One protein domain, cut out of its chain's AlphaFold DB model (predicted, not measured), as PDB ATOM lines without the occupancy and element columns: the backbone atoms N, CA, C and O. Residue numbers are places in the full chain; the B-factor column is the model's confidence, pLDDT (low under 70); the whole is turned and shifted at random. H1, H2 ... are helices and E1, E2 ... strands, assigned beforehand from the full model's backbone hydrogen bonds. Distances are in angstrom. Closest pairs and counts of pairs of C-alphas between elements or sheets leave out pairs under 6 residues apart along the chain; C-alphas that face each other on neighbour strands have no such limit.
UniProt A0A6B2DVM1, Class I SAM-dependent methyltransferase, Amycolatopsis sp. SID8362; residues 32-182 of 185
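Overview. This is residues 32 to 182 of the 185 residues of the protein "Class I SAM-dependent methyltransferase" of Amycolatopsis sp. SID8362 (UniProt A0A6B2DVM1). A twisted sheet of five strands has H1 and H2 over one face, while H4, H5 and H6 make a helical end beyond its E5 side. H4 packs on H2, H6 crosses H4, and H5 is at the tip; the long axis runs from H1 at one end to H5 at the other. The 151 printed residues hold seven named helices and five named strands, along the chain E1 H1 E2 E3 E4 H2 H3 H4 H5 H6 H7 E5, of mixed class; the mixed sheet has the order E1 E2 E3 E4 E5. The whole is compact, with a radius of gyration of the C-alphas of 15.6 A, and elongated, spanning 49 by 31 by 31 A.

Arrangement. E1, residues 33 to 37, is an edge strand, parallel to its neighbour E2, residues 64 to 70; N 36 and O 66 are 2.9 A apart. With H1, residues 47 to 57, they form a strand-helix-strand unit, two parallel strands with a helix between, its crossover right-handed. H1 is on the sheet at a height of 8.8 A, slantwise to E2 at 38 degrees on the local plane; the closest C-alphas are those of Leu 56 and Leu 65, 6.9 A. E2, E3, residues 76 to 83, and E4, residues 86 to 94, form a meander, each strand the antiparallel neighbour of the one before, in two hairpins; N 67 and O 80 are 3.0 A apart, N 79 and O 91 3.0 A. H2, residues 102 to 108, is on the same face as H1, in two layers with the sheet; it is only just over E3, with 3 C-alphas falling on it, and runs across it at 68 degrees on the local plane. H3, residues 111 to 114, grazes the sheet. H4, residues 122 to 136, touches H2, Ser 103 and Leu 127 having the closest C-alphas, 5.3 A, at a shallow tilt of 34 degrees, only just short of steep, opposite ways. H5, residues 138 to 143, and H6, residues 145 to 158, form a helical hairpin. H6 touches H4 at a steep tilt of 55 degrees, with the C-alphas of Cys 133 and Thr 152 closest, 4.9 A. H7, residues 167 to 170, grazes the sheet; E5, residues 174 to 178, is antiparallel to E4, with N 92 and O 175 2.8 A apart. Every O i to N i+4 pair is within hydrogen-bond range in H1, H4 and H6; H2 has 0 of 3 and H5 0 of 2, beside 3 of 4 and 2 of 3 O i to N i+3 pairs.

Along the chain. C-alpha 33 of E1 is at (316.241, -7.647, -11.392). E4 is 24.9 A long, E3 23.5 A, H4 21.0 A, H6 19.8 A and E2 19.1 A. E5 ends with C-alpha 178 at (327.242, -6.294, 3.995).

Size, cuts and confidence. The two C-alphas farthest apart are those of Ala 57 and Ala 142, 49.7 A. The printed part has no cut, and no link is long. No printed residue is under 70 in pLDDT.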
ATOM      1  N   VAL A  32     315.990  -5.764 -15.137       98.00
ATOM      2  CA  VAL A  32     316.675  -4.948 -14.114       98.00
ATOM      3  C   VAL A  32     316.883  -5.708 -12.797       98.00
ATOM      4  O   VAL A  32     317.715  -5.322 -11.983       98.00
ATOM      5  N   LEU A  33     316.146  -6.801 -12.580       98.12
ATOM      6  CA  LEU A  33     316.241  -7.647 -11.392       98.12
ATOM      7  C   LEU A  33     316.030  -9.109 -11.787       98.12
ATOM      8  O   LEU A  33     315.038  -9.434 -12.439       98.12
ATOM      9  N   VAL A  34     316.931  -9.987 -11.358       98.25
ATOM     10  CA  VAL A  34     316.775 -11.441 -11.471       98.25
ATOM     11  C   VAL A  34     316.717 -12.027 -10.073       98.25
ATOM     12  O   VAL A  34     317.553 -11.721  -9.230       98.25
ATOM     13  N   ARG A  35     315.741 -12.900  -9.826       97.81
ATOM     14  CA  ARG A  35     315.660 -13.702  -8.605       97.81
ATOM     15  C   ARG A  35     315.873 -15.169  -8.964       97.81
ATOM     16  O   ARG A  35     315.017 -15.764  -9.610       97.81
ATOM     17  N   ALA A  36     316.980 -15.752  -8.514       96.50
ATOM     18  CA  ALA A  36     317.365 -17.128  -8.808       96.50
ATOM     19  C   ALA A  36     317.564 -17.904  -7.501       96.50
ATOM     20  O   ALA A  36     318.587 -17.770  -6.835       96.50
ATOM     21  N   PHE A  37     316.568 -18.705  -7.117       96.75
ATOM     22  CA  PHE A  37     316.616 -19.494  -5.885       96.75
ATOM     23  C   PHE A  37     316.800 -20.975  -6.182       96.75
ATOM     24  O   PHE A  37     316.146 -21.512  -7.075       96.75
ATOM     25  N   ASN A  38     317.651 -21.637  -5.396       96.00
ATOM     26  CA  ASN A  38     317.920 -23.073  -5.469       96.00
ATOM     27  C   ASN A  38     318.534 -23.545  -6.802       96.00
ATOM     28  O   ASN A  38     318.494 -24.740  -7.096       96.00
ATOM     29  N   VAL A  39     319.113 -22.627  -7.585       95.31
ATOM     30  CA  VAL A  39     319.686 -22.907  -8.912       95.31
ATOM     31  C   VAL A  39     321.107 -23.460  -8.806       95.31
ATOM     32  O   VAL A  39     321.401 -24.503  -9.381       95.31
ATOM     33  N   LEU A  40     321.978 -22.812  -8.023       95.38
ATOM     34  CA  LEU A  40     323.413 -23.132  -7.977       95.38
ATOM     35  C   LEU A  40     323.790 -24.251  -6.990       95.38
ATOM     36  O   LEU A  40     324.967 -24.535  -6.796       95.38
ATOM     37  N   ARG A  41     322.819 -24.923  -6.356       88.50
ATOM     38  CA  ARG A  41     323.093 -25.882  -5.261       88.50
ATOM     39  C   ARG A  41     324.023 -27.034  -5.654       88.50
ATOM     40  O   ARG A  41     324.772 -27.525  -4.815       88.50
ATOM     41  N   GLN A  42     323.962 -27.460  -6.913       89.19
ATOM     42  CA  GLN A  42     324.729 -28.594  -7.439       89.19
ATOM     43  C   GLN A  42     326.038 -28.187  -8.129       89.19
ATOM     44  O   GLN A  42     326.805 -29.066  -8.502       89.19
ATOM     45  N   TYR A  43     326.291 -26.888  -8.287       93.38
ATOM     46  CA  TYR A  43     327.516 -26.382  -8.903       93.38
ATOM     47  C   TYR A  43     328.695 -26.546  -7.942       93.38
ATOM     48  O   TYR A  43     328.503 -26.683  -6.723       93.38
ATOM     49  N   ALA A  44     329.913 -26.523  -8.475       92.38
ATOM     50  CA  ALA A  44     331.109 -26.345  -7.666       92.38
ATOM     51  C   ALA A  44     331.178 -24.905  -7.116       92.38
ATOM     52  O   ALA A  44     330.484 -24.000  -7.578       92.38
ATOM     53  N   GLU A  45     331.937 -24.702  -6.036       90.50
ATOM     54  CA  GLU A  45     332.012 -23.395  -5.362       90.50
ATOM     55  C   GLU A  45     332.700 -22.332  -6.233       90.50
ATOM     56  O   GLU A  45     332.257 -21.187  -6.280       90.50
ATOM     57  N   ASP A  46     333.736 -22.731  -6.966       92.00
ATOM     58  CA  ASP A  46     334.500 -21.902  -7.900       92.00
ATOM     59  C   ASP A  46     333.708 -21.514  -9.163       92.00
ATOM     60  O   ASP A  46     333.991 -20.487  -9.778       92.00
ATOM     61  N   GLU A  47     332.657 -22.260  -9.511       94.81
ATOM     62  CA  GLU A  47     331.766 -21.938 -10.634       94.81
ATOM     63  C   GLU A  47     330.754 -20.822 -10.317       94.81
ATOM     64  O   GLU A  47     330.165 -20.239 -11.231       94.81
ATOM     65  N   VAL A  48     330.534 -20.498  -9.035       96.38
ATOM     66  CA  VAL A  48     329.480 -19.555  -8.619       96.38
ATOM     67  C   VAL A  48     329.713 -18.152  -9.179       96.38
ATOM     68  O   VAL A  48     328.778 -17.542  -9.697       96.38
ATOM     69  N   ALA A  49     330.951 -17.653  -9.116       95.44
ATOM     70  CA  ALA A  49     331.286 -16.321  -9.618       95.44
ATOM     71  C   ALA A  49     331.038 -16.214 -11.133       95.44
ATOM     72  O   ALA A  49     330.358 -15.294 -11.582       95.44
ATOM     73  N   GLY A  50     331.479 -17.215 -11.904       96.06
ATOM     74  CA  GLY A  50     331.234 -17.261 -13.348       96.06
ATOM     75  C   GLY A  50     329.743 -17.338 -13.694       96.06
ATOM     76  O   GLY A  50     329.289 -16.694 -14.639       96.06
ATOM     77  N   ALA A  51     328.946 -18.067 -12.906       96.62
ATOM     78  CA  ALA A  51     327.496 -18.102 -13.084       96.62
ATOM     79  C   ALA A  51     326.843 -16.731 -12.827       96.62
ATOM     80  O   ALA A  51     325.949 -16.330 -13.577       96.62
ATOM     81  N   TRP A  52     327.284 -15.994 -11.801       97.62
ATOM     82  CA  TRP A  52     326.806 -14.631 -11.546       97.62
ATOM     83  C   TRP A  52     327.140 -13.685 -12.701       97.62
ATOM     84  O   TRP A  52     326.254 -12.958 -13.152       97.62
ATOM     85  N   ASP A  53     328.366 -13.746 -13.225       96.81
ATOM     86  CA  ASP A  53     328.808 -12.908 -14.343       96.81
ATOM     87  C   ASP A  53     327.973 -13.148 -15.608       96.81
ATOM     88  O   ASP A  53     327.531 -12.196 -16.252       96.81
ATOM     89  N   LEU A  54     327.681 -14.413 -15.937       96.44
ATOM     90  CA  LEU A  54     326.845 -14.771 -17.091       96.44
ATOM     91  C   LEU A  54     325.428 -14.193 -16.990       96.44
ATOM     92  O   LEU A  54     324.892 -13.673 -17.975       96.44
ATOM     93  N   VAL A  55     324.827 -14.267 -15.797       97.38
ATOM     94  CA  VAL A  55     323.503 -13.687 -15.551       97.38
ATOM     95  C   VAL A  55     323.563 -12.169 -15.679       97.38
ATOM     96  O   VAL A  55     322.793 -11.603 -16.452       97.38
ATOM     97  N   LEU A  56     324.487 -11.509 -14.973       97.56
ATOM     98  CA  LEU A  56     324.607 -10.047 -14.950       97.56
ATOM     99  C   LEU A  56     324.919  -9.463 -16.335       97.56
ATOM    100  O   LEU A  56     324.353  -8.432 -16.696       97.56
ATOM    101  N   ALA A  57     325.733 -10.141 -17.150       96.25
ATOM    102  CA  ALA A  57     326.008  -9.748 -18.535       96.25
ATOM    103  C   ALA A  57     324.755  -9.774 -19.432       96.25
ATOM    104  O   ALA A  57     324.690  -9.076 -20.446       96.25
ATOM    105  N   SER A  58     323.744 -10.561 -19.053       96.56
ATOM    106  CA  SER A  58     322.462 -10.669 -19.754       96.56
ATOM    107  C   SER A  58     321.395  -9.706 -19.213       96.56
ATOM    108  O   SER A  58     320.270  -9.709 -19.708       96.56
ATOM    109  N   MET A  59     321.713  -8.877 -18.214       97.81
ATOM    110  CA  MET A  59     320.788  -7.922 -17.594       97.81
ATOM    111  C   MET A  59     320.902  -6.514 -18.195       97.81
ATOM    112  O   MET A  59     321.817  -6.199 -18.955       97.81
ATOM    113  N   ALA A  60     319.939  -5.645 -17.877       97.38
ATOM    114  CA  ALA A  60     320.061  -4.219 -18.172       97.38
ATOM    115  C   ALA A  60     321.224  -3.586 -17.369       97.38
ATOM    116  O   ALA A  60     321.533  -4.071 -16.275       97.38
ATOM    117  N   PRO A  61     321.847  -2.489 -17.849       95.88
ATOM    118  CA  PRO A  61     322.860  -1.766 -17.081       95.88
ATOM    119  C   PRO A  61     322.364  -1.400 -15.676       95.88
ATOM    120  O   PRO A  61     321.262  -0.879 -15.518       95.88
ATOM    121  N   GLY A  62     323.177  -1.685 -14.654       96.19
ATOM    122  CA  GLY A  62     322.803  -1.480 -13.248       96.19
ATOM    123  C   GLY A  62     321.844  -2.531 -12.676       96.19
ATOM    124  O   GLY A  62     321.347  -2.354 -11.566       96.19
ATOM    125  N   GLY A  63     321.574  -3.611 -13.412       97.81
ATOM    126  CA  GLY A  63     320.749  -4.717 -12.950       97.81
ATOM    127  C   GLY A  63     321.326  -5.451 -11.735       97.81
ATOM    128  O   GLY A  63     322.538  -5.461 -11.510       97.81
ATOM    129  N   LEU A  64     320.442  -6.069 -10.950       98.44
ATOM    130  CA  LEU A  64     320.796  -6.781  -9.721       98.44
ATOM    131  C   LEU A  64     320.355  -8.245  -9.762       98.44
ATOM    132  O   LEU A  64     319.219  -8.561 -10.116       98.44
ATOM    133  N   LEU A  65     321.225  -9.141  -9.317       98.69
ATOM    134  CA  LEU A  65     320.908 -10.549  -9.114       98.69
ATOM    135  C   LEU A  65     320.668 -10.815  -7.625       98.69
ATOM    136  O   LEU A  65     321.485 -10.476  -6.778       98.69
ATOM    137  N   VAL A  66     319.552 -11.460  -7.309       98.56
ATOM    138  CA  VAL A  66     319.284 -12.076  -6.009       98.56
ATOM    139  C   VAL A  66     319.469 -13.582  -6.168       98.56
ATOM    140  O   VAL A  66     318.552 -14.276  -6.620       98.56
ATOM    141  N   GLU A  67     320.657 -14.076  -5.827       98.06
ATOM    142  CA  GLU A  67     320.966 -15.508  -5.806       98.06
ATOM    143  C   GLU A  67     320.724 -16.049  -4.405       98.06
ATOM    144  O   GLU A  67     321.220 -15.489  -3.433       98.06
ATOM    145  N   GLY A  68     319.933 -17.110  -4.271       97.50
ATOM    146  CA  GLY A  68     319.587 -17.605  -2.949       97.50
ATOM    147  C   GLY A  68     319.273 -19.082  -2.875       97.50
ATOM    148  O   GLY A  68     319.127 -19.793  -3.866       97.50
ATOM    149  N   THR A  69     319.120 -19.544  -1.644       97.31
ATOM    150  CA  THR A  69     318.704 -20.901  -1.317       97.31
ATOM    151  C   THR A  69     317.576 -20.844  -0.292       97.31
ATOM    152  O   THR A  69     317.533 -19.962   0.567       97.31
ATOM    153  N   CYS A  70     316.613 -21.758  -0.399       96.81
ATOM    154  CA  CYS A  70     315.558 -21.927   0.593       96.81
ATOM    155  C   CYS A  70     315.172 -23.394   0.777       96.81
ATOM    156  O   CYS A  70     315.441 -24.237  -0.083       96.81
ATOM    157  N   ASP A  71     314.548 -23.702   1.911       94.62
ATOM    158  CA  ASP A  71     313.834 -24.961   2.096       94.62
ATOM    159  C   ASP A  71     312.580 -25.031   1.207       94.62
ATOM    160  O   ASP A  71     312.167 -24.062   0.565       94.62
ATOM    161  N   GLU A  72     311.993 -26.218   1.147       91.56
ATOM    162  CA  GLU A  72     310.927 -26.610   0.225       91.56
ATOM    163  C   GLU A  72     309.685 -25.722   0.357       91.56
ATOM    164  O   GLU A  72     308.994 -25.451  -0.621       91.56
ATOM    165  N   ILE A  73     309.424 -25.253   1.575       90.56
ATOM    166  CA  ILE A  73     308.254 -24.448   1.935       90.56
ATOM    167  C   ILE A  73     308.602 -22.985   2.250       90.56
ATOM    168  O   ILE A  73     307.724 -22.224   2.655       90.56
ATOM    169  N   GLY A  74     309.865 -22.580   2.076       89.25
ATOM    170  CA  GLY A  74     310.324 -21.193   2.215       89.25
ATOM    171  C   GLY A  74     310.351 -20.643   3.646       89.25
ATOM    172  O   GLY A  74     310.254 -19.430   3.834       89.25
ATOM    173  N   ARG A  75     310.460 -21.497   4.670       94.50
ATOM    174  CA  ARG A  75     310.617 -21.077   6.073       94.50
ATOM    175  C   ARG A  75     312.038 -20.651   6.400       94.50
ATOM    176  O   ARG A  75     312.205 -19.848   7.311       94.50
ATOM    177  N   LEU A  76     313.032 -21.203   5.717       96.75
ATOM    178  CA  LEU A  76     314.439 -20.864   5.876       96.75
ATOM    179  C   LEU A  76     314.973 -20.468   4.515       96.75
ATOM    180  O   LEU A  76     314.931 -21.257   3.574       96.75
ATOM    181  N   SER A  77     315.464 -19.244   4.409       97.88
ATOM    182  CA  SER A  77     315.919 -18.705   3.144       97.88
ATOM    183  C   SER A  77     317.101 -17.777   3.344       97.88
ATOM    184  O   SER A  77     317.079 -16.926   4.228       97.88
ATOM    185  N   THR A  78     318.122 -17.919   2.508       98.44
ATOM    186  CA  THR A  78     319.220 -16.958   2.435       98.44
ATOM    187  C   THR A  78     319.434 -16.515   1.002       98.44
ATOM    188  O   THR A  78     319.102 -17.250   0.067       98.44
ATOM    189  N   TRP A  79     319.967 -15.313   0.817       98.62
ATOM    190  CA  TRP A  79     320.358 -14.840  -0.503       98.62
ATOM    191  C   TRP A  79     321.481 -13.819  -0.456       98.62
ATOM    192  O   TRP A  79     321.589 -13.025   0.480       98.62
ATOM    193  N   VAL A  80     322.280 -13.827  -1.515       98.69
ATOM    194  CA  VAL A  80     323.244 -12.791  -1.848       98.69
ATOM    195  C   VAL A  80     322.595 -11.824  -2.832       98.69
ATOM    196  O   VAL A  80     322.023 -12.234  -3.843       98.69
ATOM    197  N   LEU A  81     322.688 -10.530  -2.540       98.69
ATOM    198  CA  LEU A  81     322.476  -9.494  -3.548       98.69
ATOM    199  C   LEU A  81     323.788  -9.292  -4.302       98.69
ATOM    200  O   LEU A  81     324.801  -8.988  -3.676       98.69
ATOM    201  N   VAL A  82     323.772  -9.428  -5.619       98.69
ATOM    202  CA  VAL A  82     324.943  -9.315  -6.488       98.69
ATOM    203  C   VAL A  82     324.700  -8.207  -7.506       98.69
ATOM    204  O   VAL A  82     323.630  -8.110  -8.108       98.69
ATOM    205  N   SER A  83     325.702  -7.354  -7.673       98.12
ATOM    206  CA  SER A  83     325.741  -6.282  -8.667       98.12
ATOM    207  C   SER A  83     326.842  -6.557  -9.688       98.12
ATOM    208  O   SER A  83     327.668  -7.444  -9.482       98.12
ATOM    209  N   SER A  84     326.933  -5.744 -10.740       96.06
ATOM    210  CA  SER A  84     328.067  -5.787 -11.676       96.06
ATOM    211  C   SER A  84     329.429  -5.493 -11.031       96.06
ATOM    212  O   SER A  84     330.452  -5.812 -11.624       96.06
ATOM    213  N   ALA A  85     329.466  -4.908  -9.828       96.31
ATOM    214  CA  ALA A  85     330.692  -4.715  -9.050       96.31
ATOM    215  C   ALA A  85     331.010  -5.902  -8.114       96.31
ATOM    216  O   ALA A  85     331.997  -5.859  -7.384       96.31
ATOM    217  N   GLY A  86     330.166  -6.938  -8.107       97.06
ATOM    218  CA  GLY A  86     330.277  -8.103  -7.235       97.06
ATOM    219  C   GLY A  86     329.188  -8.179  -6.153       97.06
ATOM    220  O   GLY A  86     328.201  -7.425  -6.184       97.06
ATOM    221  N   PRO A  87     329.331  -9.123  -5.204       98.19
ATOM    222  CA  PRO A  87     328.367  -9.354  -4.132       98.19
ATOM    223  C   PRO A  87     328.318  -8.189  -3.132       98.19
ATOM    224  O   PRO A  87     329.337  -7.668  -2.684       98.19
ATOM    225  N   VAL A  88     327.101  -7.795  -2.765       98.50
ATOM    226  CA  VAL A  88     326.790  -6.577  -2.003       98.50
ATOM    227  C   VAL A  88     326.399  -6.900  -0.563       98.50
ATOM    228  O   VAL A  88     326.903  -6.284   0.376       98.50
ATOM    229  N   SER A  89     325.509  -7.872  -0.362       98.75
ATOM    230  CA  SER A  89     324.994  -8.230   0.964       98.75
ATOM    231  C   SER A  89     324.549  -9.682   1.036       98.75
ATOM    232  O   SER A  89     324.069 -10.217   0.040       98.75
ATOM    233  N   LEU A  90     324.621 -10.270   2.230       98.75
ATOM    234  CA  LEU A  90     323.931 -11.513   2.574       98.75
ATOM    235  C   LEU A  90     322.689 -11.179   3.402       98.75
ATOM    236  O   LEU A  90     322.789 -10.468   4.404       98.75
ATOM    237  N   THR A  91     321.545 -11.744   3.031       98.69
ATOM    238  CA  THR A  91     320.333 -11.725   3.851       98.69
ATOM    239  C   THR A  91     319.975 -13.134   4.298       98.69
ATOM    240  O   THR A  91     319.968 -14.073   3.506       98.69
ATOM    241  N   LEU A  92     319.642 -13.262   5.579       98.50
ATOM    242  CA  LEU A  92     319.021 -14.419   6.203       98.50
ATOM    243  C   LEU A  92     317.546 -14.095   6.451       98.50
ATOM    244  O   LEU A  92     317.237 -13.009   6.934       98.50
ATOM    245  N   SER A  93     316.647 -15.029   6.168       97.75
ATOM    246  CA  SER A  93     315.212 -14.918   6.422       97.75
ATOM    247  C   SER A  93     314.698 -16.228   6.995       97.75
ATOM    248  O   SER A  93     314.718 -17.266   6.331       97.75
ATOM    249  N   MET A  94     314.217 -16.176   8.232       97.06
ATOM    250  CA  MET A  94     313.733 -17.343   8.959       97.06
ATOM    251  C   MET A  94     312.337 -17.114   9.523       97.06
ATOM    252  O   MET A  94     312.047 -16.098  10.155       97.06
ATOM    253  N   ARG A  95     311.460 -18.104   9.356       96.88
ATOM    254  CA  ARG A  95     310.178 -18.139  10.054       96.88
ATOM    255  C   ARG A  95     310.443 -18.327  11.543       96.88
ATOM    256  O   ARG A  95     310.792 -19.415  11.988       96.88
ATOM    257  N   LEU A  96     310.201 -17.267  12.307       96.69
ATOM    258  CA  LEU A  96     310.482 -17.227  13.742       96.69
ATOM    259  C   LEU A  96     309.660 -18.239  14.552       96.69
ATOM    260  O   LEU A  96     310.154 -18.811  15.518       96.69
ATOM    261  N   ALA A  97     308.400 -18.473  14.180       94.62
ATOM    262  CA  ALA A  97     307.549 -19.425  14.889       94.62
ATOM    263  C   ALA A  97     308.144 -20.844  14.824       94.62
ATOM    264  O   ALA A  97     308.275 -21.413  13.744       94.62
ATOM    265  N   GLY A  98     308.471 -21.434  15.975       89.94
ATOM    266  CA  GLY A  98     309.109 -22.754  16.041       89.94
ATOM    267  C   GLY A  98     310.583 -22.767  15.621       89.94
ATOM    268  O   GLY A  98     311.097 -23.833  15.300       89.94
ATOM    269  N   LEU A  99     311.250 -21.609  15.587       94.12
ATOM    270  CA  LEU A  99     312.699 -21.530  15.438       94.12
ATOM    271  C   LEU A  99     313.377 -22.002  16.731       94.12
ATOM    272  O   LEU A  99     313.191 -21.390  17.784       94.12
ATOM    273  N   ASP A 100     314.172 -23.063  16.630       92.19
ATOM    274  CA  ASP A 100     314.992 -23.569  17.734       92.19
ATOM    275  C   ASP A 100     316.239 -22.688  17.933       92.19
ATOM    276  O   ASP A 100     316.359 -21.954  18.918       92.19
ATOM    277  N   ARG A 101     317.104 -22.652  16.911       96.06
ATOM    278  CA  ARG A 101     318.307 -21.813  16.840       96.06
ATOM    279  C   ARG A 101     318.452 -21.146  15.465       96.06
ATOM    280  O   ARG A 101     318.122 -21.775  14.456       96.06
ATOM    281  N   PRO A 102     318.947 -19.899  15.395       97.50
ATOM    282  CA  PRO A 102     319.182 -19.214  14.128       97.50
ATOM    283  C   PRO A 102     320.123 -19.953  13.171       97.50
ATOM    284  O   PRO A 102     319.859 -19.976  11.969       97.50
ATOM    285  N   SER A 103     321.184 -20.590  13.677       97.69
ATOM    286  CA  SER A 103     322.179 -21.295  12.854       97.69
ATOM    287  C   SER A 103     321.639 -22.492  12.076       97.69
ATOM    288  O   SER A 103     322.293 -22.926  11.131       97.69
ATOM    289  N   THR A 104     320.422 -22.974  12.358       95.56
ATOM    290  CA  THR A 104     319.731 -23.967  11.513       95.56
ATOM    291  C   THR A 104     319.625 -23.504  10.052       95.56
ATOM    292  O   THR A 104     319.563 -24.319   9.137       95.56
ATOM    293  N   ILE A 105     319.668 -22.192   9.797       97.31
ATOM    294  CA  ILE A 105     319.680 -21.640   8.439       97.31
ATOM    295  C   ILE A 105     320.963 -21.942   7.645       97.31
ATOM    296  O   ILE A 105     320.975 -21.750   6.430       97.31
ATOM    297  N   ALA A 106     322.026 -22.430   8.294       97.31
ATOM    298  CA  ALA A 106     323.303 -22.771   7.664       97.31
ATOM    299  C   ALA A 106     323.148 -23.721   6.468       97.31
ATOM    300  O   ALA A 106     323.778 -23.529   5.432       97.31
ATOM    301  N   GLU A 107     322.252 -24.705   6.574       94.69
ATOM    302  CA  GLU A 107     321.965 -25.666   5.500       94.69
ATOM    303  C   GLU A 107     321.311 -25.028   4.267       94.69
ATOM    304  O   GLU A 107     321.079 -25.692   3.254       94.69
ATOM    305  N   ARG A 108     320.909 -23.761   4.379       97.31
ATOM    306  CA  ARG A 108     320.312 -22.966   3.312       97.31
ATOM    307  C   ARG A 108     321.187 -21.786   2.926       97.31
ATOM    308  O   ARG A 108     320.678 -20.902   2.244       97.31
ATOM    309  N   LEU A 109     322.458 -21.762   3.332       97.81
ATOM    310  CA  LEU A 109     323.427 -20.800   2.814       97.81
ATOM    311  C   LEU A 109     323.595 -20.967   1.296       97.81
ATOM    312  O   LEU A 109     323.482 -22.088   0.789       97.81
ATOM    313  N   PRO A 110     323.882 -19.879   0.561       97.12
ATOM    314  CA  PRO A 110     324.134 -19.954  -0.870       97.12
ATOM    315  C   PRO A 110     325.424 -20.735  -1.129       97.12
ATOM    316  O   PRO A 110     326.275 -20.862  -0.241       97.12
ATOM    317  N   LYS A 111     325.598 -21.245  -2.353       96.94
ATOM    318  CA  LYS A 111     326.731 -22.127  -2.670       96.94
ATOM    319  C   LYS A 111     328.092 -21.480  -2.368       96.94
ATOM    320  O   LYS A 111     328.980 -22.175  -1.890       96.94
ATOM    321  N   ALA A 112     328.199 -20.161  -2.538       96.56
ATOM    322  CA  ALA A 112     329.385 -19.368  -2.206       96.56
ATOM    323  C   ALA A 112     329.785 -19.379  -0.714       96.56
ATOM    324  O   ALA A 112     330.890 -18.962  -0.385       96.56
ATOM    325  N   LEU A 113     328.897 -19.788   0.200       97.38
ATOM    326  CA  LEU A 113     329.131 -19.726   1.649       97.38
ATOM    327  C   LEU A 113     328.902 -21.052   2.380       97.38
ATOM    328  O   LEU A 113     329.405 -21.219   3.488       97.38
ATOM    329  N   ILE A 114     328.137 -21.991   1.818       96.44
ATOM    330  CA  ILE A 114     327.686 -23.176   2.566       96.44
ATOM    331  C   ILE A 114     328.840 -24.058   3.063       96.44
ATOM    332  O   ILE A 114     328.834 -24.471   4.220       96.44
ATOM    333  N   HIS A 115     329.868 -24.290   2.242       95.75
ATOM    334  CA  HIS A 115     331.060 -25.042   2.658       95.75
ATOM    335  C   HIS A 115     332.029 -24.213   3.512       95.75
ATOM    336  O   HIS A 115     332.895 -24.770   4.180       95.75
ATOM    337  N   ARG A 116     331.855 -22.886   3.527       97.06
ATOM    338  CA  ARG A 116     332.620 -21.948   4.355       97.06
ATOM    339  C   ARG A 116     332.035 -21.788   5.751       97.06
ATOM    340  O   ARG A 116     332.573 -21.044   6.555       97.06
ATOM    341  N   ASN A 117     330.947 -22.471   6.099       97.88
ATOM    342  CA  ASN A 117     330.428 -22.442   7.464       97.88
ATOM    343  C   ASN A 117     331.245 -23.340   8.415       97.88
ATOM    344  O   ASN A 117     330.734 -24.308   8.979       97.88
ATOM    345  N   VAL A 118     332.521 -23.005   8.598       97.81
ATOM    346  CA  VAL A 118     333.485 -23.705   9.454       97.81
ATOM    347  C   VAL A 118     334.234 -22.713  10.358       97.81
ATOM    348  O   VAL A 118     334.323 -21.531  10.022       97.81
ATOM    349  N   PRO A 119     334.787 -23.144  11.509       97.75
ATOM    350  CA  PRO A 119     335.577 -22.264  12.371       97.75
ATOM    351  C   PRO A 119     336.702 -21.540  11.616       97.75
ATOM    352  O   PRO A 119     337.428 -22.154  10.841       97.75
ATOM    353  N   GLY A 120     336.848 -20.235  11.866       97.38
ATOM    354  CA  GLY A 120     337.808 -19.357  11.179       97.38
ATOM    355  C   GLY A 120     337.193 -18.533  10.044       97.38
ATOM    356  O   GLY A 120     337.674 -17.439   9.760       97.38
ATOM    357  N   GLU A 121     336.084 -18.988   9.464       98.44
ATOM    358  CA  GLU A 121     335.365 -18.256   8.422       98.44
ATOM    359  C   GLU A 121     334.371 -17.247   9.006       98.44
ATOM    360  O   GLU A 121     333.747 -17.449  10.056       98.44
ATOM    361  N   ARG A 122     334.176 -16.137   8.292       98.44
ATOM    362  CA  ARG A 122     333.351 -15.019   8.778       98.44
ATOM    363  C   ARG A 122     331.866 -15.363   8.856       98.44
ATOM    364  O   ARG A 122     331.190 -14.947   9.797       98.44
ATOM    365  N   VAL A 123     331.355 -16.149   7.905       98.50
ATOM    366  CA  VAL A 123     329.957 -16.615   7.925       98.50
ATOM    367  C   VAL A 123     329.680 -17.506   9.138       98.50
ATOM    368  O   VAL A 123     328.632 -17.369   9.770       98.50
ATOM    369  N   HIS A 124     330.644 -18.345   9.527       98.62
ATOM    370  CA  HIS A 124     330.544 -19.149  10.739       98.62
ATOM    371  C   HIS A 124     330.501 -18.260  11.984       98.62
ATOM    372  O   HIS A 124     329.601 -18.401  12.811       98.62
ATOM    373  N   ALA A 125     331.399 -17.272  12.074       98.56
ATOM    374  CA  ALA A 125     331.414 -16.312  13.177       98.56
ATOM    375  C   ALA A 125     330.090 -15.535  13.309       98.56
ATOM    376  O   ALA A 125     329.609 -15.337  14.428       98.56
ATOM    377  N   LEU A 126     329.470 -15.138  12.189       98.75
ATOM    378  CA  LEU A 126     328.152 -14.497  12.184       98.75
ATOM    379  C   LEU A 126     327.082 -15.412  12.790       98.75
ATOM    380  O   LEU A 126     326.343 -14.984  13.679       98.75
ATOM    381  N   LEU A 127     326.989 -16.663  12.326       98.62
ATOM    382  CA  LEU A 127     325.968 -17.603  12.793       98.62
ATOM    383  C   LEU A 127     326.166 -17.978  14.269       98.62
ATOM    384  O   LEU A 127     325.194 -18.001  15.023       98.62
ATOM    385  N   SER A 128     327.408 -18.181  14.715       98.62
ATOM    386  CA  SER A 128     327.717 -18.427  16.130       98.62
ATOM    387  C   SER A 128     327.380 -17.222  17.017       98.62
ATOM    388  O   SER A 128     326.828 -17.380  18.113       98.62
ATOM    389  N   ALA A 129     327.678 -16.002  16.559       98.75
ATOM    390  CA  ALA A 129     327.320 -14.785  17.283       98.75
ATOM    391  C   ALA A 129     325.796 -14.627  17.387       98.75
ATOM    392  O   ALA A 129     325.290 -14.294  18.461       98.75
ATOM    393  N   LEU A 130     325.074 -14.921  16.303       98.69
ATOM    394  CA  LEU A 130     323.617 -14.867  16.249       98.69
ATOM    395  C   LEU A 130     322.968 -15.882  17.202       98.69
ATOM    396  O   LEU A 130     322.068 -15.508  17.953       98.69
ATOM    397  N   ASP A 131     323.466 -17.119  17.246       98.75
ATOM    398  CA  ASP A 131     323.029 -18.136  18.215       98.75
ATOM    399  C   ASP A 131     323.259 -17.688  19.660       98.75
ATOM    400  O   ASP A 131     322.374 -17.811  20.508       98.75
ATOM    401  N   THR A 132     324.427 -17.109  19.941       98.75
ATOM    402  CA  THR A 132     324.736 -16.598  21.281       98.75
ATOM    403  C   THR A 132     323.758 -15.491  21.679       98.75
ATOM    404  O   THR A 132     323.213 -15.514  22.780       98.75
ATOM    405  N   CYS A 133     323.496 -14.532  20.785       98.81
ATOM    406  CA  CYS A 133     322.523 -13.465  21.021       98.81
ATOM    407  C   CYS A 133     321.100 -14.013  21.214       98.81
ATOM    408  O   CYS A 133     320.378 -13.530  22.084       98.81
ATOM    409  N   TRP A 134     320.715 -15.050  20.467       98.56
ATOM    410  CA  TRP A 134     319.412 -15.708  20.586       98.56
ATOM    411  C   TRP A 134     319.226 -16.419  21.924       98.56
ATOM    412  O   TRP A 134     318.135 -16.378  22.508       98.56
ATOM    413  N   ALA A 135     320.286 -17.057  22.423       98.50
ATOM    414  CA  ALA A 135     320.314 -17.660  23.749       98.50
ATOM    415  C   ALA A 135     320.229 -16.587  24.845       98.50
ATOM    416  O   ALA A 135     319.406 -16.705  25.750       98.50
ATOM    417  N   THR A 136     320.992 -15.493  24.730       98.69
ATOM    418  CA  THR A 136     320.915 -14.357  25.668       98.69
ATOM    419  C   THR A 136     319.523 -13.715  25.684       98.69
ATOM    420  O   THR A 136     319.024 -13.362  26.748       98.69
ATOM    421  N   ALA A 137     318.859 -13.615  24.530       98.44
ATOM    422  CA  ALA A 137     317.518 -13.049  24.409       98.44
ATOM    423  C   ALA A 137     316.393 -13.986  24.901       98.44
ATOM    424  O   ALA A 137     315.223 -13.614  24.821       98.44
ATOM    425  N   ALA A 138     316.695 -15.186  25.417       97.50
ATOM    426  CA  ALA A 138     315.687 -16.142  25.886       97.50
ATOM    427  C   ALA A 138     314.625 -15.550  26.844       97.50
ATOM    428  O   ALA A 138     313.452 -15.877  26.655       97.50
ATOM    429  N   PRO A 139     314.938 -14.638  27.792       97.75
ATOM    430  CA  PRO A 139     313.920 -14.018  28.652       97.75
ATOM    431  C   PRO A 139     312.821 -13.259  27.888       97.75
ATOM    432  O   PRO A 139     311.687 -13.178  28.353       97.75
ATOM    433  N   HIS A 140     313.108 -12.764  26.679       97.38
ATOM    434  CA  HIS A 140     312.136 -12.041  25.852       97.38
ATOM    435  C   HIS A 140     311.065 -12.949  25.231       97.38
ATOM    436  O   HIS A 140     310.101 -12.444  24.653       97.38
ATOM    437  N   GLN A 141     311.189 -14.276  25.356       93.25
ATOM    438  CA  GLN A 141     310.192 -15.224  24.851       93.25
ATOM    439  C   GLN A 141     308.794 -14.998  25.447       93.25
ATOM    440  O   GLN A 141     307.803 -15.228  24.755       93.25
ATOM    441  N   ALA A 142     308.709 -14.484  26.682       95.50
ATOM    442  CA  ALA A 142     307.448 -14.148  27.347       95.50
ATOM    443  C   ALA A 142     306.639 -13.079  26.587       95.50
ATOM    444  O   ALA A 142     305.416 -13.043  26.677       95.50
ATOM    445  N   PHE A 143     307.312 -12.247  25.786       95.94
ATOM    446  CA  PHE A 143     306.702 -11.216  24.939       95.94
ATOM    447  C   PHE A 143     306.514 -11.680  23.482       95.94
ATOM    448  O   PHE A 143     306.239 -10.877  22.589       95.94
ATOM    449  N   GLY A 144     306.692 -12.977  23.225       96.44
ATOM    450  CA  GLY A 144     306.568 -13.592  21.911       96.44
ATOM    451  C   GLY A 144     307.868 -13.613  21.106       96.44
ATOM    452  O   GLY A 144     308.799 -12.827  21.293       96.44
ATOM    453  N   VAL A 145     307.913 -14.527  20.136       96.75
ATOM    454  CA  VAL A 145     309.130 -14.843  19.373       96.75
ATOM    455  C   VAL A 145     309.681 -13.663  18.566       96.75
ATOM    456  O   VAL A 145     310.888 -13.534  18.380       96.75
ATOM    457  N   ARG A 146     308.804 -12.749  18.137       96.56
ATOM    458  CA  ARG A 146     309.202 -11.514  17.450       96.56
ATOM    459  C   ARG A 146     309.952 -10.559  18.375       96.56
ATOM    460  O   ARG A 146     310.918  -9.949  17.931       96.56
ATOM    461  N   SER A 147     309.534 -10.441  19.638       97.19
ATOM    462  CA  SER A 147     310.246  -9.634  20.637       97.19
ATOM    463  C   SER A 147     311.638 -10.211  20.893       97.19
ATOM    464  O   SER A 147     312.634  -9.496  20.796       97.19
ATOM    465  N   ARG A 148     311.721 -11.537  21.080       98.00
ATOM    466  CA  ARG A 148     312.997 -12.257  21.208       98.00
ATOM    467  C   ARG A 148     313.926 -12.038  20.012       98.00
ATOM    468  O   ARG A 148     315.115 -11.792  20.203       98.00
ATOM    469  N   TRP A 149     313.402 -12.093  18.789       98.19
ATOM    470  CA  TRP A 149     314.196 -11.852  17.582       98.19
ATOM    471  C   TRP A 149     314.720 -10.415  17.491       98.19
ATOM    472  O   TRP A 149     315.897 -10.213  17.208       98.19
ATOM    473  N   LEU A 150     313.883  -9.415  17.778       97.94
ATOM    474  CA  LEU A 150     314.330  -8.020  17.778       97.94
ATOM    475  C   LEU A 150     315.450  -7.787  18.794       97.94
ATOM    476  O   LEU A 150     316.433  -7.127  18.467       97.94
ATOM    477  N   GLU A 151     315.328  -8.368  19.988       98.50
ATOM    478  CA  GLU A 151     316.380  -8.296  21.000       98.50
ATOM    479  C   GLU A 151     317.659  -9.008  20.548       98.50
ATOM    480  O   GLU A 151     318.755  -8.477  20.699       98.50
ATOM    481  N   THR A 152     317.528 -10.175  19.918       98.69
ATOM    482  CA  THR A 152     318.661 -10.917  19.344       98.69
ATOM    483  C   THR A 152     319.437 -10.054  18.351       98.69
ATOM    484  O   THR A 152     320.657  -9.929  18.463       98.69
ATOM    485  N   VAL A 153     318.742  -9.412  17.409       98.56
ATOM    486  CA  VAL A 153     319.372  -8.549  16.400       98.56
ATOM    487  C   VAL A 153     319.964  -7.288  17.036       98.56
ATOM    488  O   VAL A 153     321.059  -6.875  16.659       98.56
ATOM    489  N   ARG A 154     319.302  -6.710  18.049       98.31
ATOM    490  CA  ARG A 154     319.838  -5.579  18.825       98.31
ATOM    491  C   ARG A 154     321.150  -5.947  19.524       98.31
ATOM    492  O   ARG A 154     322.110  -5.183  19.453       98.31
ATOM    493  N   LEU A 155     321.206  -7.112  20.176       98.75
ATOM    494  CA  LEU A 155     322.411  -7.624  20.835       98.75
ATOM    495  C   LEU A 155     323.527  -7.920  19.829       98.75
ATOM    496  O   LEU A 155     324.687  -7.635  20.114       98.75
ATOM    497  N   LEU A 156     323.192  -8.460  18.655       98.69
ATOM    498  CA  LEU A 156     324.161  -8.708  17.588       98.69
ATOM    499  C   LEU A 156     324.779  -7.392  17.088       98.69
ATOM    500  O   LEU A 156     326.001  -7.283  16.996       98.69
ATOM    501  N   ALA A 157     323.950  -6.375  16.838       98.38
ATOM    502  CA  ALA A 157     324.408  -5.044  16.445       98.38
ATOM    503  C   ALA A 157     325.272  -4.386  17.535       98.38
ATOM    504  O   ALA A 157     326.309  -3.801  17.233       98.38
ATOM    505  N   ALA A 158     324.911  -4.546  18.815       98.50
ATOM    506  CA  ALA A 158     325.706  -4.054  19.943       98.50
ATOM    507  C   ALA A 158     327.094  -4.718  20.051       98.50
ATOM    508  O   ALA A 158     328.000  -4.148  20.653       98.50
ATOM    509  N   ARG A 159     327.283  -5.899  19.444       98.00
ATOM    510  CA  ARG A 159     328.587  -6.574  19.309       98.00
ATOM    511  C   ARG A 159     329.392  -6.109  18.089       98.00
ATOM    512  O   ARG A 159     330.430  -6.692  17.800       98.00
ATOM    513  N   GLY A 160     328.925  -5.087  17.373       98.06
ATOM    514  CA  GLY A 160     329.635  -4.473  16.249       98.06
ATOM    515  C   GLY A 160     329.313  -5.062  14.875       98.06
ATOM    516  O   GLY A 160     329.930  -4.657  13.893       98.06
ATOM    517  N   TRP A 161     328.352  -5.987  14.764       98.38
ATOM    518  CA  TRP A 161     327.931  -6.490  13.454       98.38
ATOM    519  C   TRP A 161     327.107  -5.434  12.697       98.38
ATOM    520  O   TRP A 161     326.105  -4.948  13.231       98.38
ATOM    521  N   PRO A 162     327.470  -5.097  11.448       97.62
ATOM    522  CA  PRO A 162     326.732  -4.125  10.647       97.62
ATOM    523  C   PRO A 162     325.417  -4.728  10.136       97.62
ATOM    524  O   PRO A 162     325.389  -5.439   9.133       97.62
ATOM    525  N   VAL A 163     324.315  -4.441  10.828       97.81
ATOM    526  CA  VAL A 163     322.967  -4.854  10.414       97.81
ATOM    527  C   VAL A 163     322.378  -3.831   9.445       97.81
ATOM    528  O   VAL A 163     322.307  -2.642   9.749       97.81
ATOM    529  N   LEU A 164     321.928  -4.304   8.287       97.19
ATOM    530  CA  LEU A 164     321.303  -3.509   7.235       97.19
ATOM    531  C   LEU A 164     319.787  -3.730   7.178       97.19
ATOM    532  O   LEU A 164     319.260  -4.761   7.602       97.19
ATOM    533  N   GLY A 165     319.100  -2.782   6.541       88.69
ATOM    534  CA  GLY A 165     317.685  -2.881   6.201       88.69
ATOM    535  C   GLY A 165     316.747  -2.245   7.232       88.69
ATOM    536  O   GLY A 165     317.152  -1.867   8.333       88.69
ATOM    537  N   PRO A 166     315.466  -2.070   6.873       93.25
ATOM    538  CA  PRO A 166     314.528  -1.361   7.726       93.25
ATOM    539  C   PRO A 166     314.035  -2.253   8.881       93.25
ATOM    540  O   PRO A 166     313.824  -3.460   8.695       93.25
ATOM    541  N   PRO A 167     313.700  -1.671  10.053       92.69
ATOM    542  CA  PRO A 167     313.133  -2.415  11.181       92.69
ATOM    543  C   PRO A 167     311.874  -3.225  10.836       92.69
ATOM    544  O   PRO A 167     311.559  -4.209  11.504       92.69
ATOM    545  N   SER A 168     311.129  -2.833   9.795       95.62
ATOM    546  CA  SER A 168     309.959  -3.571   9.310       95.62
ATOM    547  C   SER A 168     310.290  -4.966   8.788       95.62
ATOM    548  O   SER A 168     309.505  -5.877   9.039       95.62
ATOM    549  N   ARG A 169     311.440  -5.145   8.131       96.94
ATOM    550  CA  ARG A 169     311.915  -6.437   7.625       96.94
ATOM    551  C   ARG A 169     312.517  -7.296   8.725       96.94
ATOM    552  O   ARG A 169     312.153  -8.462   8.848       96.94
ATOM    553  N   ILE A 170     313.315  -6.689   9.607       97.62
ATOM    554  CA  ILE A 170     313.885  -7.383  10.773       97.62
ATOM    555  C   ILE A 170     312.775  -8.045  11.586       97.62
ATOM    556  O   ILE A 170     312.850  -9.217  11.932       97.62
ATOM    557  N   ARG A 171     311.668  -7.334  11.803       96.25
ATOM    558  CA  ARG A 171     310.489  -7.843  12.516       96.25
ATOM    559  C   ARG A 171     309.832  -9.090  11.913       96.25
ATOM    560  O   ARG A 171     309.060  -9.731  12.623       96.25
ATOM    561  N   LEU A 172     310.099  -9.407  10.647       96.38
ATOM    562  CA  LEU A 172     309.598 -10.600   9.959       96.38
ATOM    563  C   LEU A 172     310.567 -11.791  10.036       96.38
ATOM    564  O   LEU A 172     310.239 -12.853   9.519       96.38
ATOM    565  N   GLY A 173     311.715 -11.637  10.706       97.25
ATOM    566  CA  GLY A 173     312.743 -12.674  10.807       97.25
ATOM    567  C   GLY A 173     313.904 -12.497   9.831       97.25
ATOM    568  O   GLY A 173     314.619 -13.463   9.576       97.25
ATOM    569  N   GLU A 174     314.087 -11.292   9.277       98.25
ATOM    570  CA  GLU A 174     315.220 -10.993   8.399       98.25
ATOM    571  C   GLU A 174     316.425 -10.420   9.151       98.25
ATOM    572  O   GLU A 174     316.285  -9.633  10.088       98.25
ATOM    573  N   LEU A 175     317.619 -10.781   8.689       98.56
ATOM    574  CA  LEU A 175     318.895 -10.188   9.072       98.56
ATOM    575  C   LEU A 175     319.718  -9.989   7.801       98.56
ATOM    576  O   LEU A 175     320.023 -10.960   7.120       98.56
ATOM    577  N   THR A 176     320.087  -8.750   7.486       98.75
ATOM    578  CA  THR A 176     320.971  -8.452   6.350       98.75
ATOM    579  C   THR A 176     322.283  -7.877   6.855       98.75
ATOM    580  O   THR A 176     322.269  -7.031   7.746       98.75
ATOM    581  N   VAL A 177     323.402  -8.311   6.279       98.81
ATOM    582  CA  VAL A 177     324.745  -7.774   6.538       98.81
ATOM    583  C   VAL A 177     325.451  -7.464   5.209       98.81
ATOM    584  O   VAL A 177     325.153  -8.121   4.205       98.81
ATOM    585  N   PRO A 178     326.379  -6.492   5.154       98.75
ATOM    586  CA  PRO A 178     327.242  -6.294   3.995       98.75
ATOM    587  C   PRO A 178     328.000  -7.579   3.663       98.75
ATOM    588  O   PRO A 178     328.436  -8.299   4.564       98.75
ATOM    589  N   TRP A 179     328.222  -7.845   2.378       98.56
ATOM    590  CA  TRP A 179     328.947  -9.039   1.945       98.56
ATOM    591  C   TRP A 179     330.348  -9.105   2.558       98.56
ATOM    592  O   TRP A 179     330.778 -10.164   2.997       98.56
ATOM    593  N   ALA A 180     331.031  -7.967   2.693       98.19
ATOM    594  CA  ALA A 180     332.357  -7.893   3.306       98.19
ATOM    595  C   ALA A 180     332.416  -8.486   4.732       98.19
ATOM    596  O   ALA A 180     333.464  -8.981   5.150       98.19
ATOM    597  N   SER A 181     331.301  -8.483   5.470       98.31
ATOM    598  CA  SER A 181     331.210  -9.074   6.810       98.31
ATOM    599  C   SER A 181     331.195 -10.602   6.807       98.31
ATOM    600  O   SER A 181     331.384 -11.194   7.860       98.31
ATOM    601  N   VAL A 182     330.961 -11.235   5.656       98.44
ATOM    602  CA  VAL A 182     330.813 -12.693   5.506       98.44
ATOM    603  C   VAL A 182     331.605 -13.271   4.337       98.44
ATOM    604  O   VAL A 182     331.571 -14.481   4.140       98.44
TER     605      VAL A 182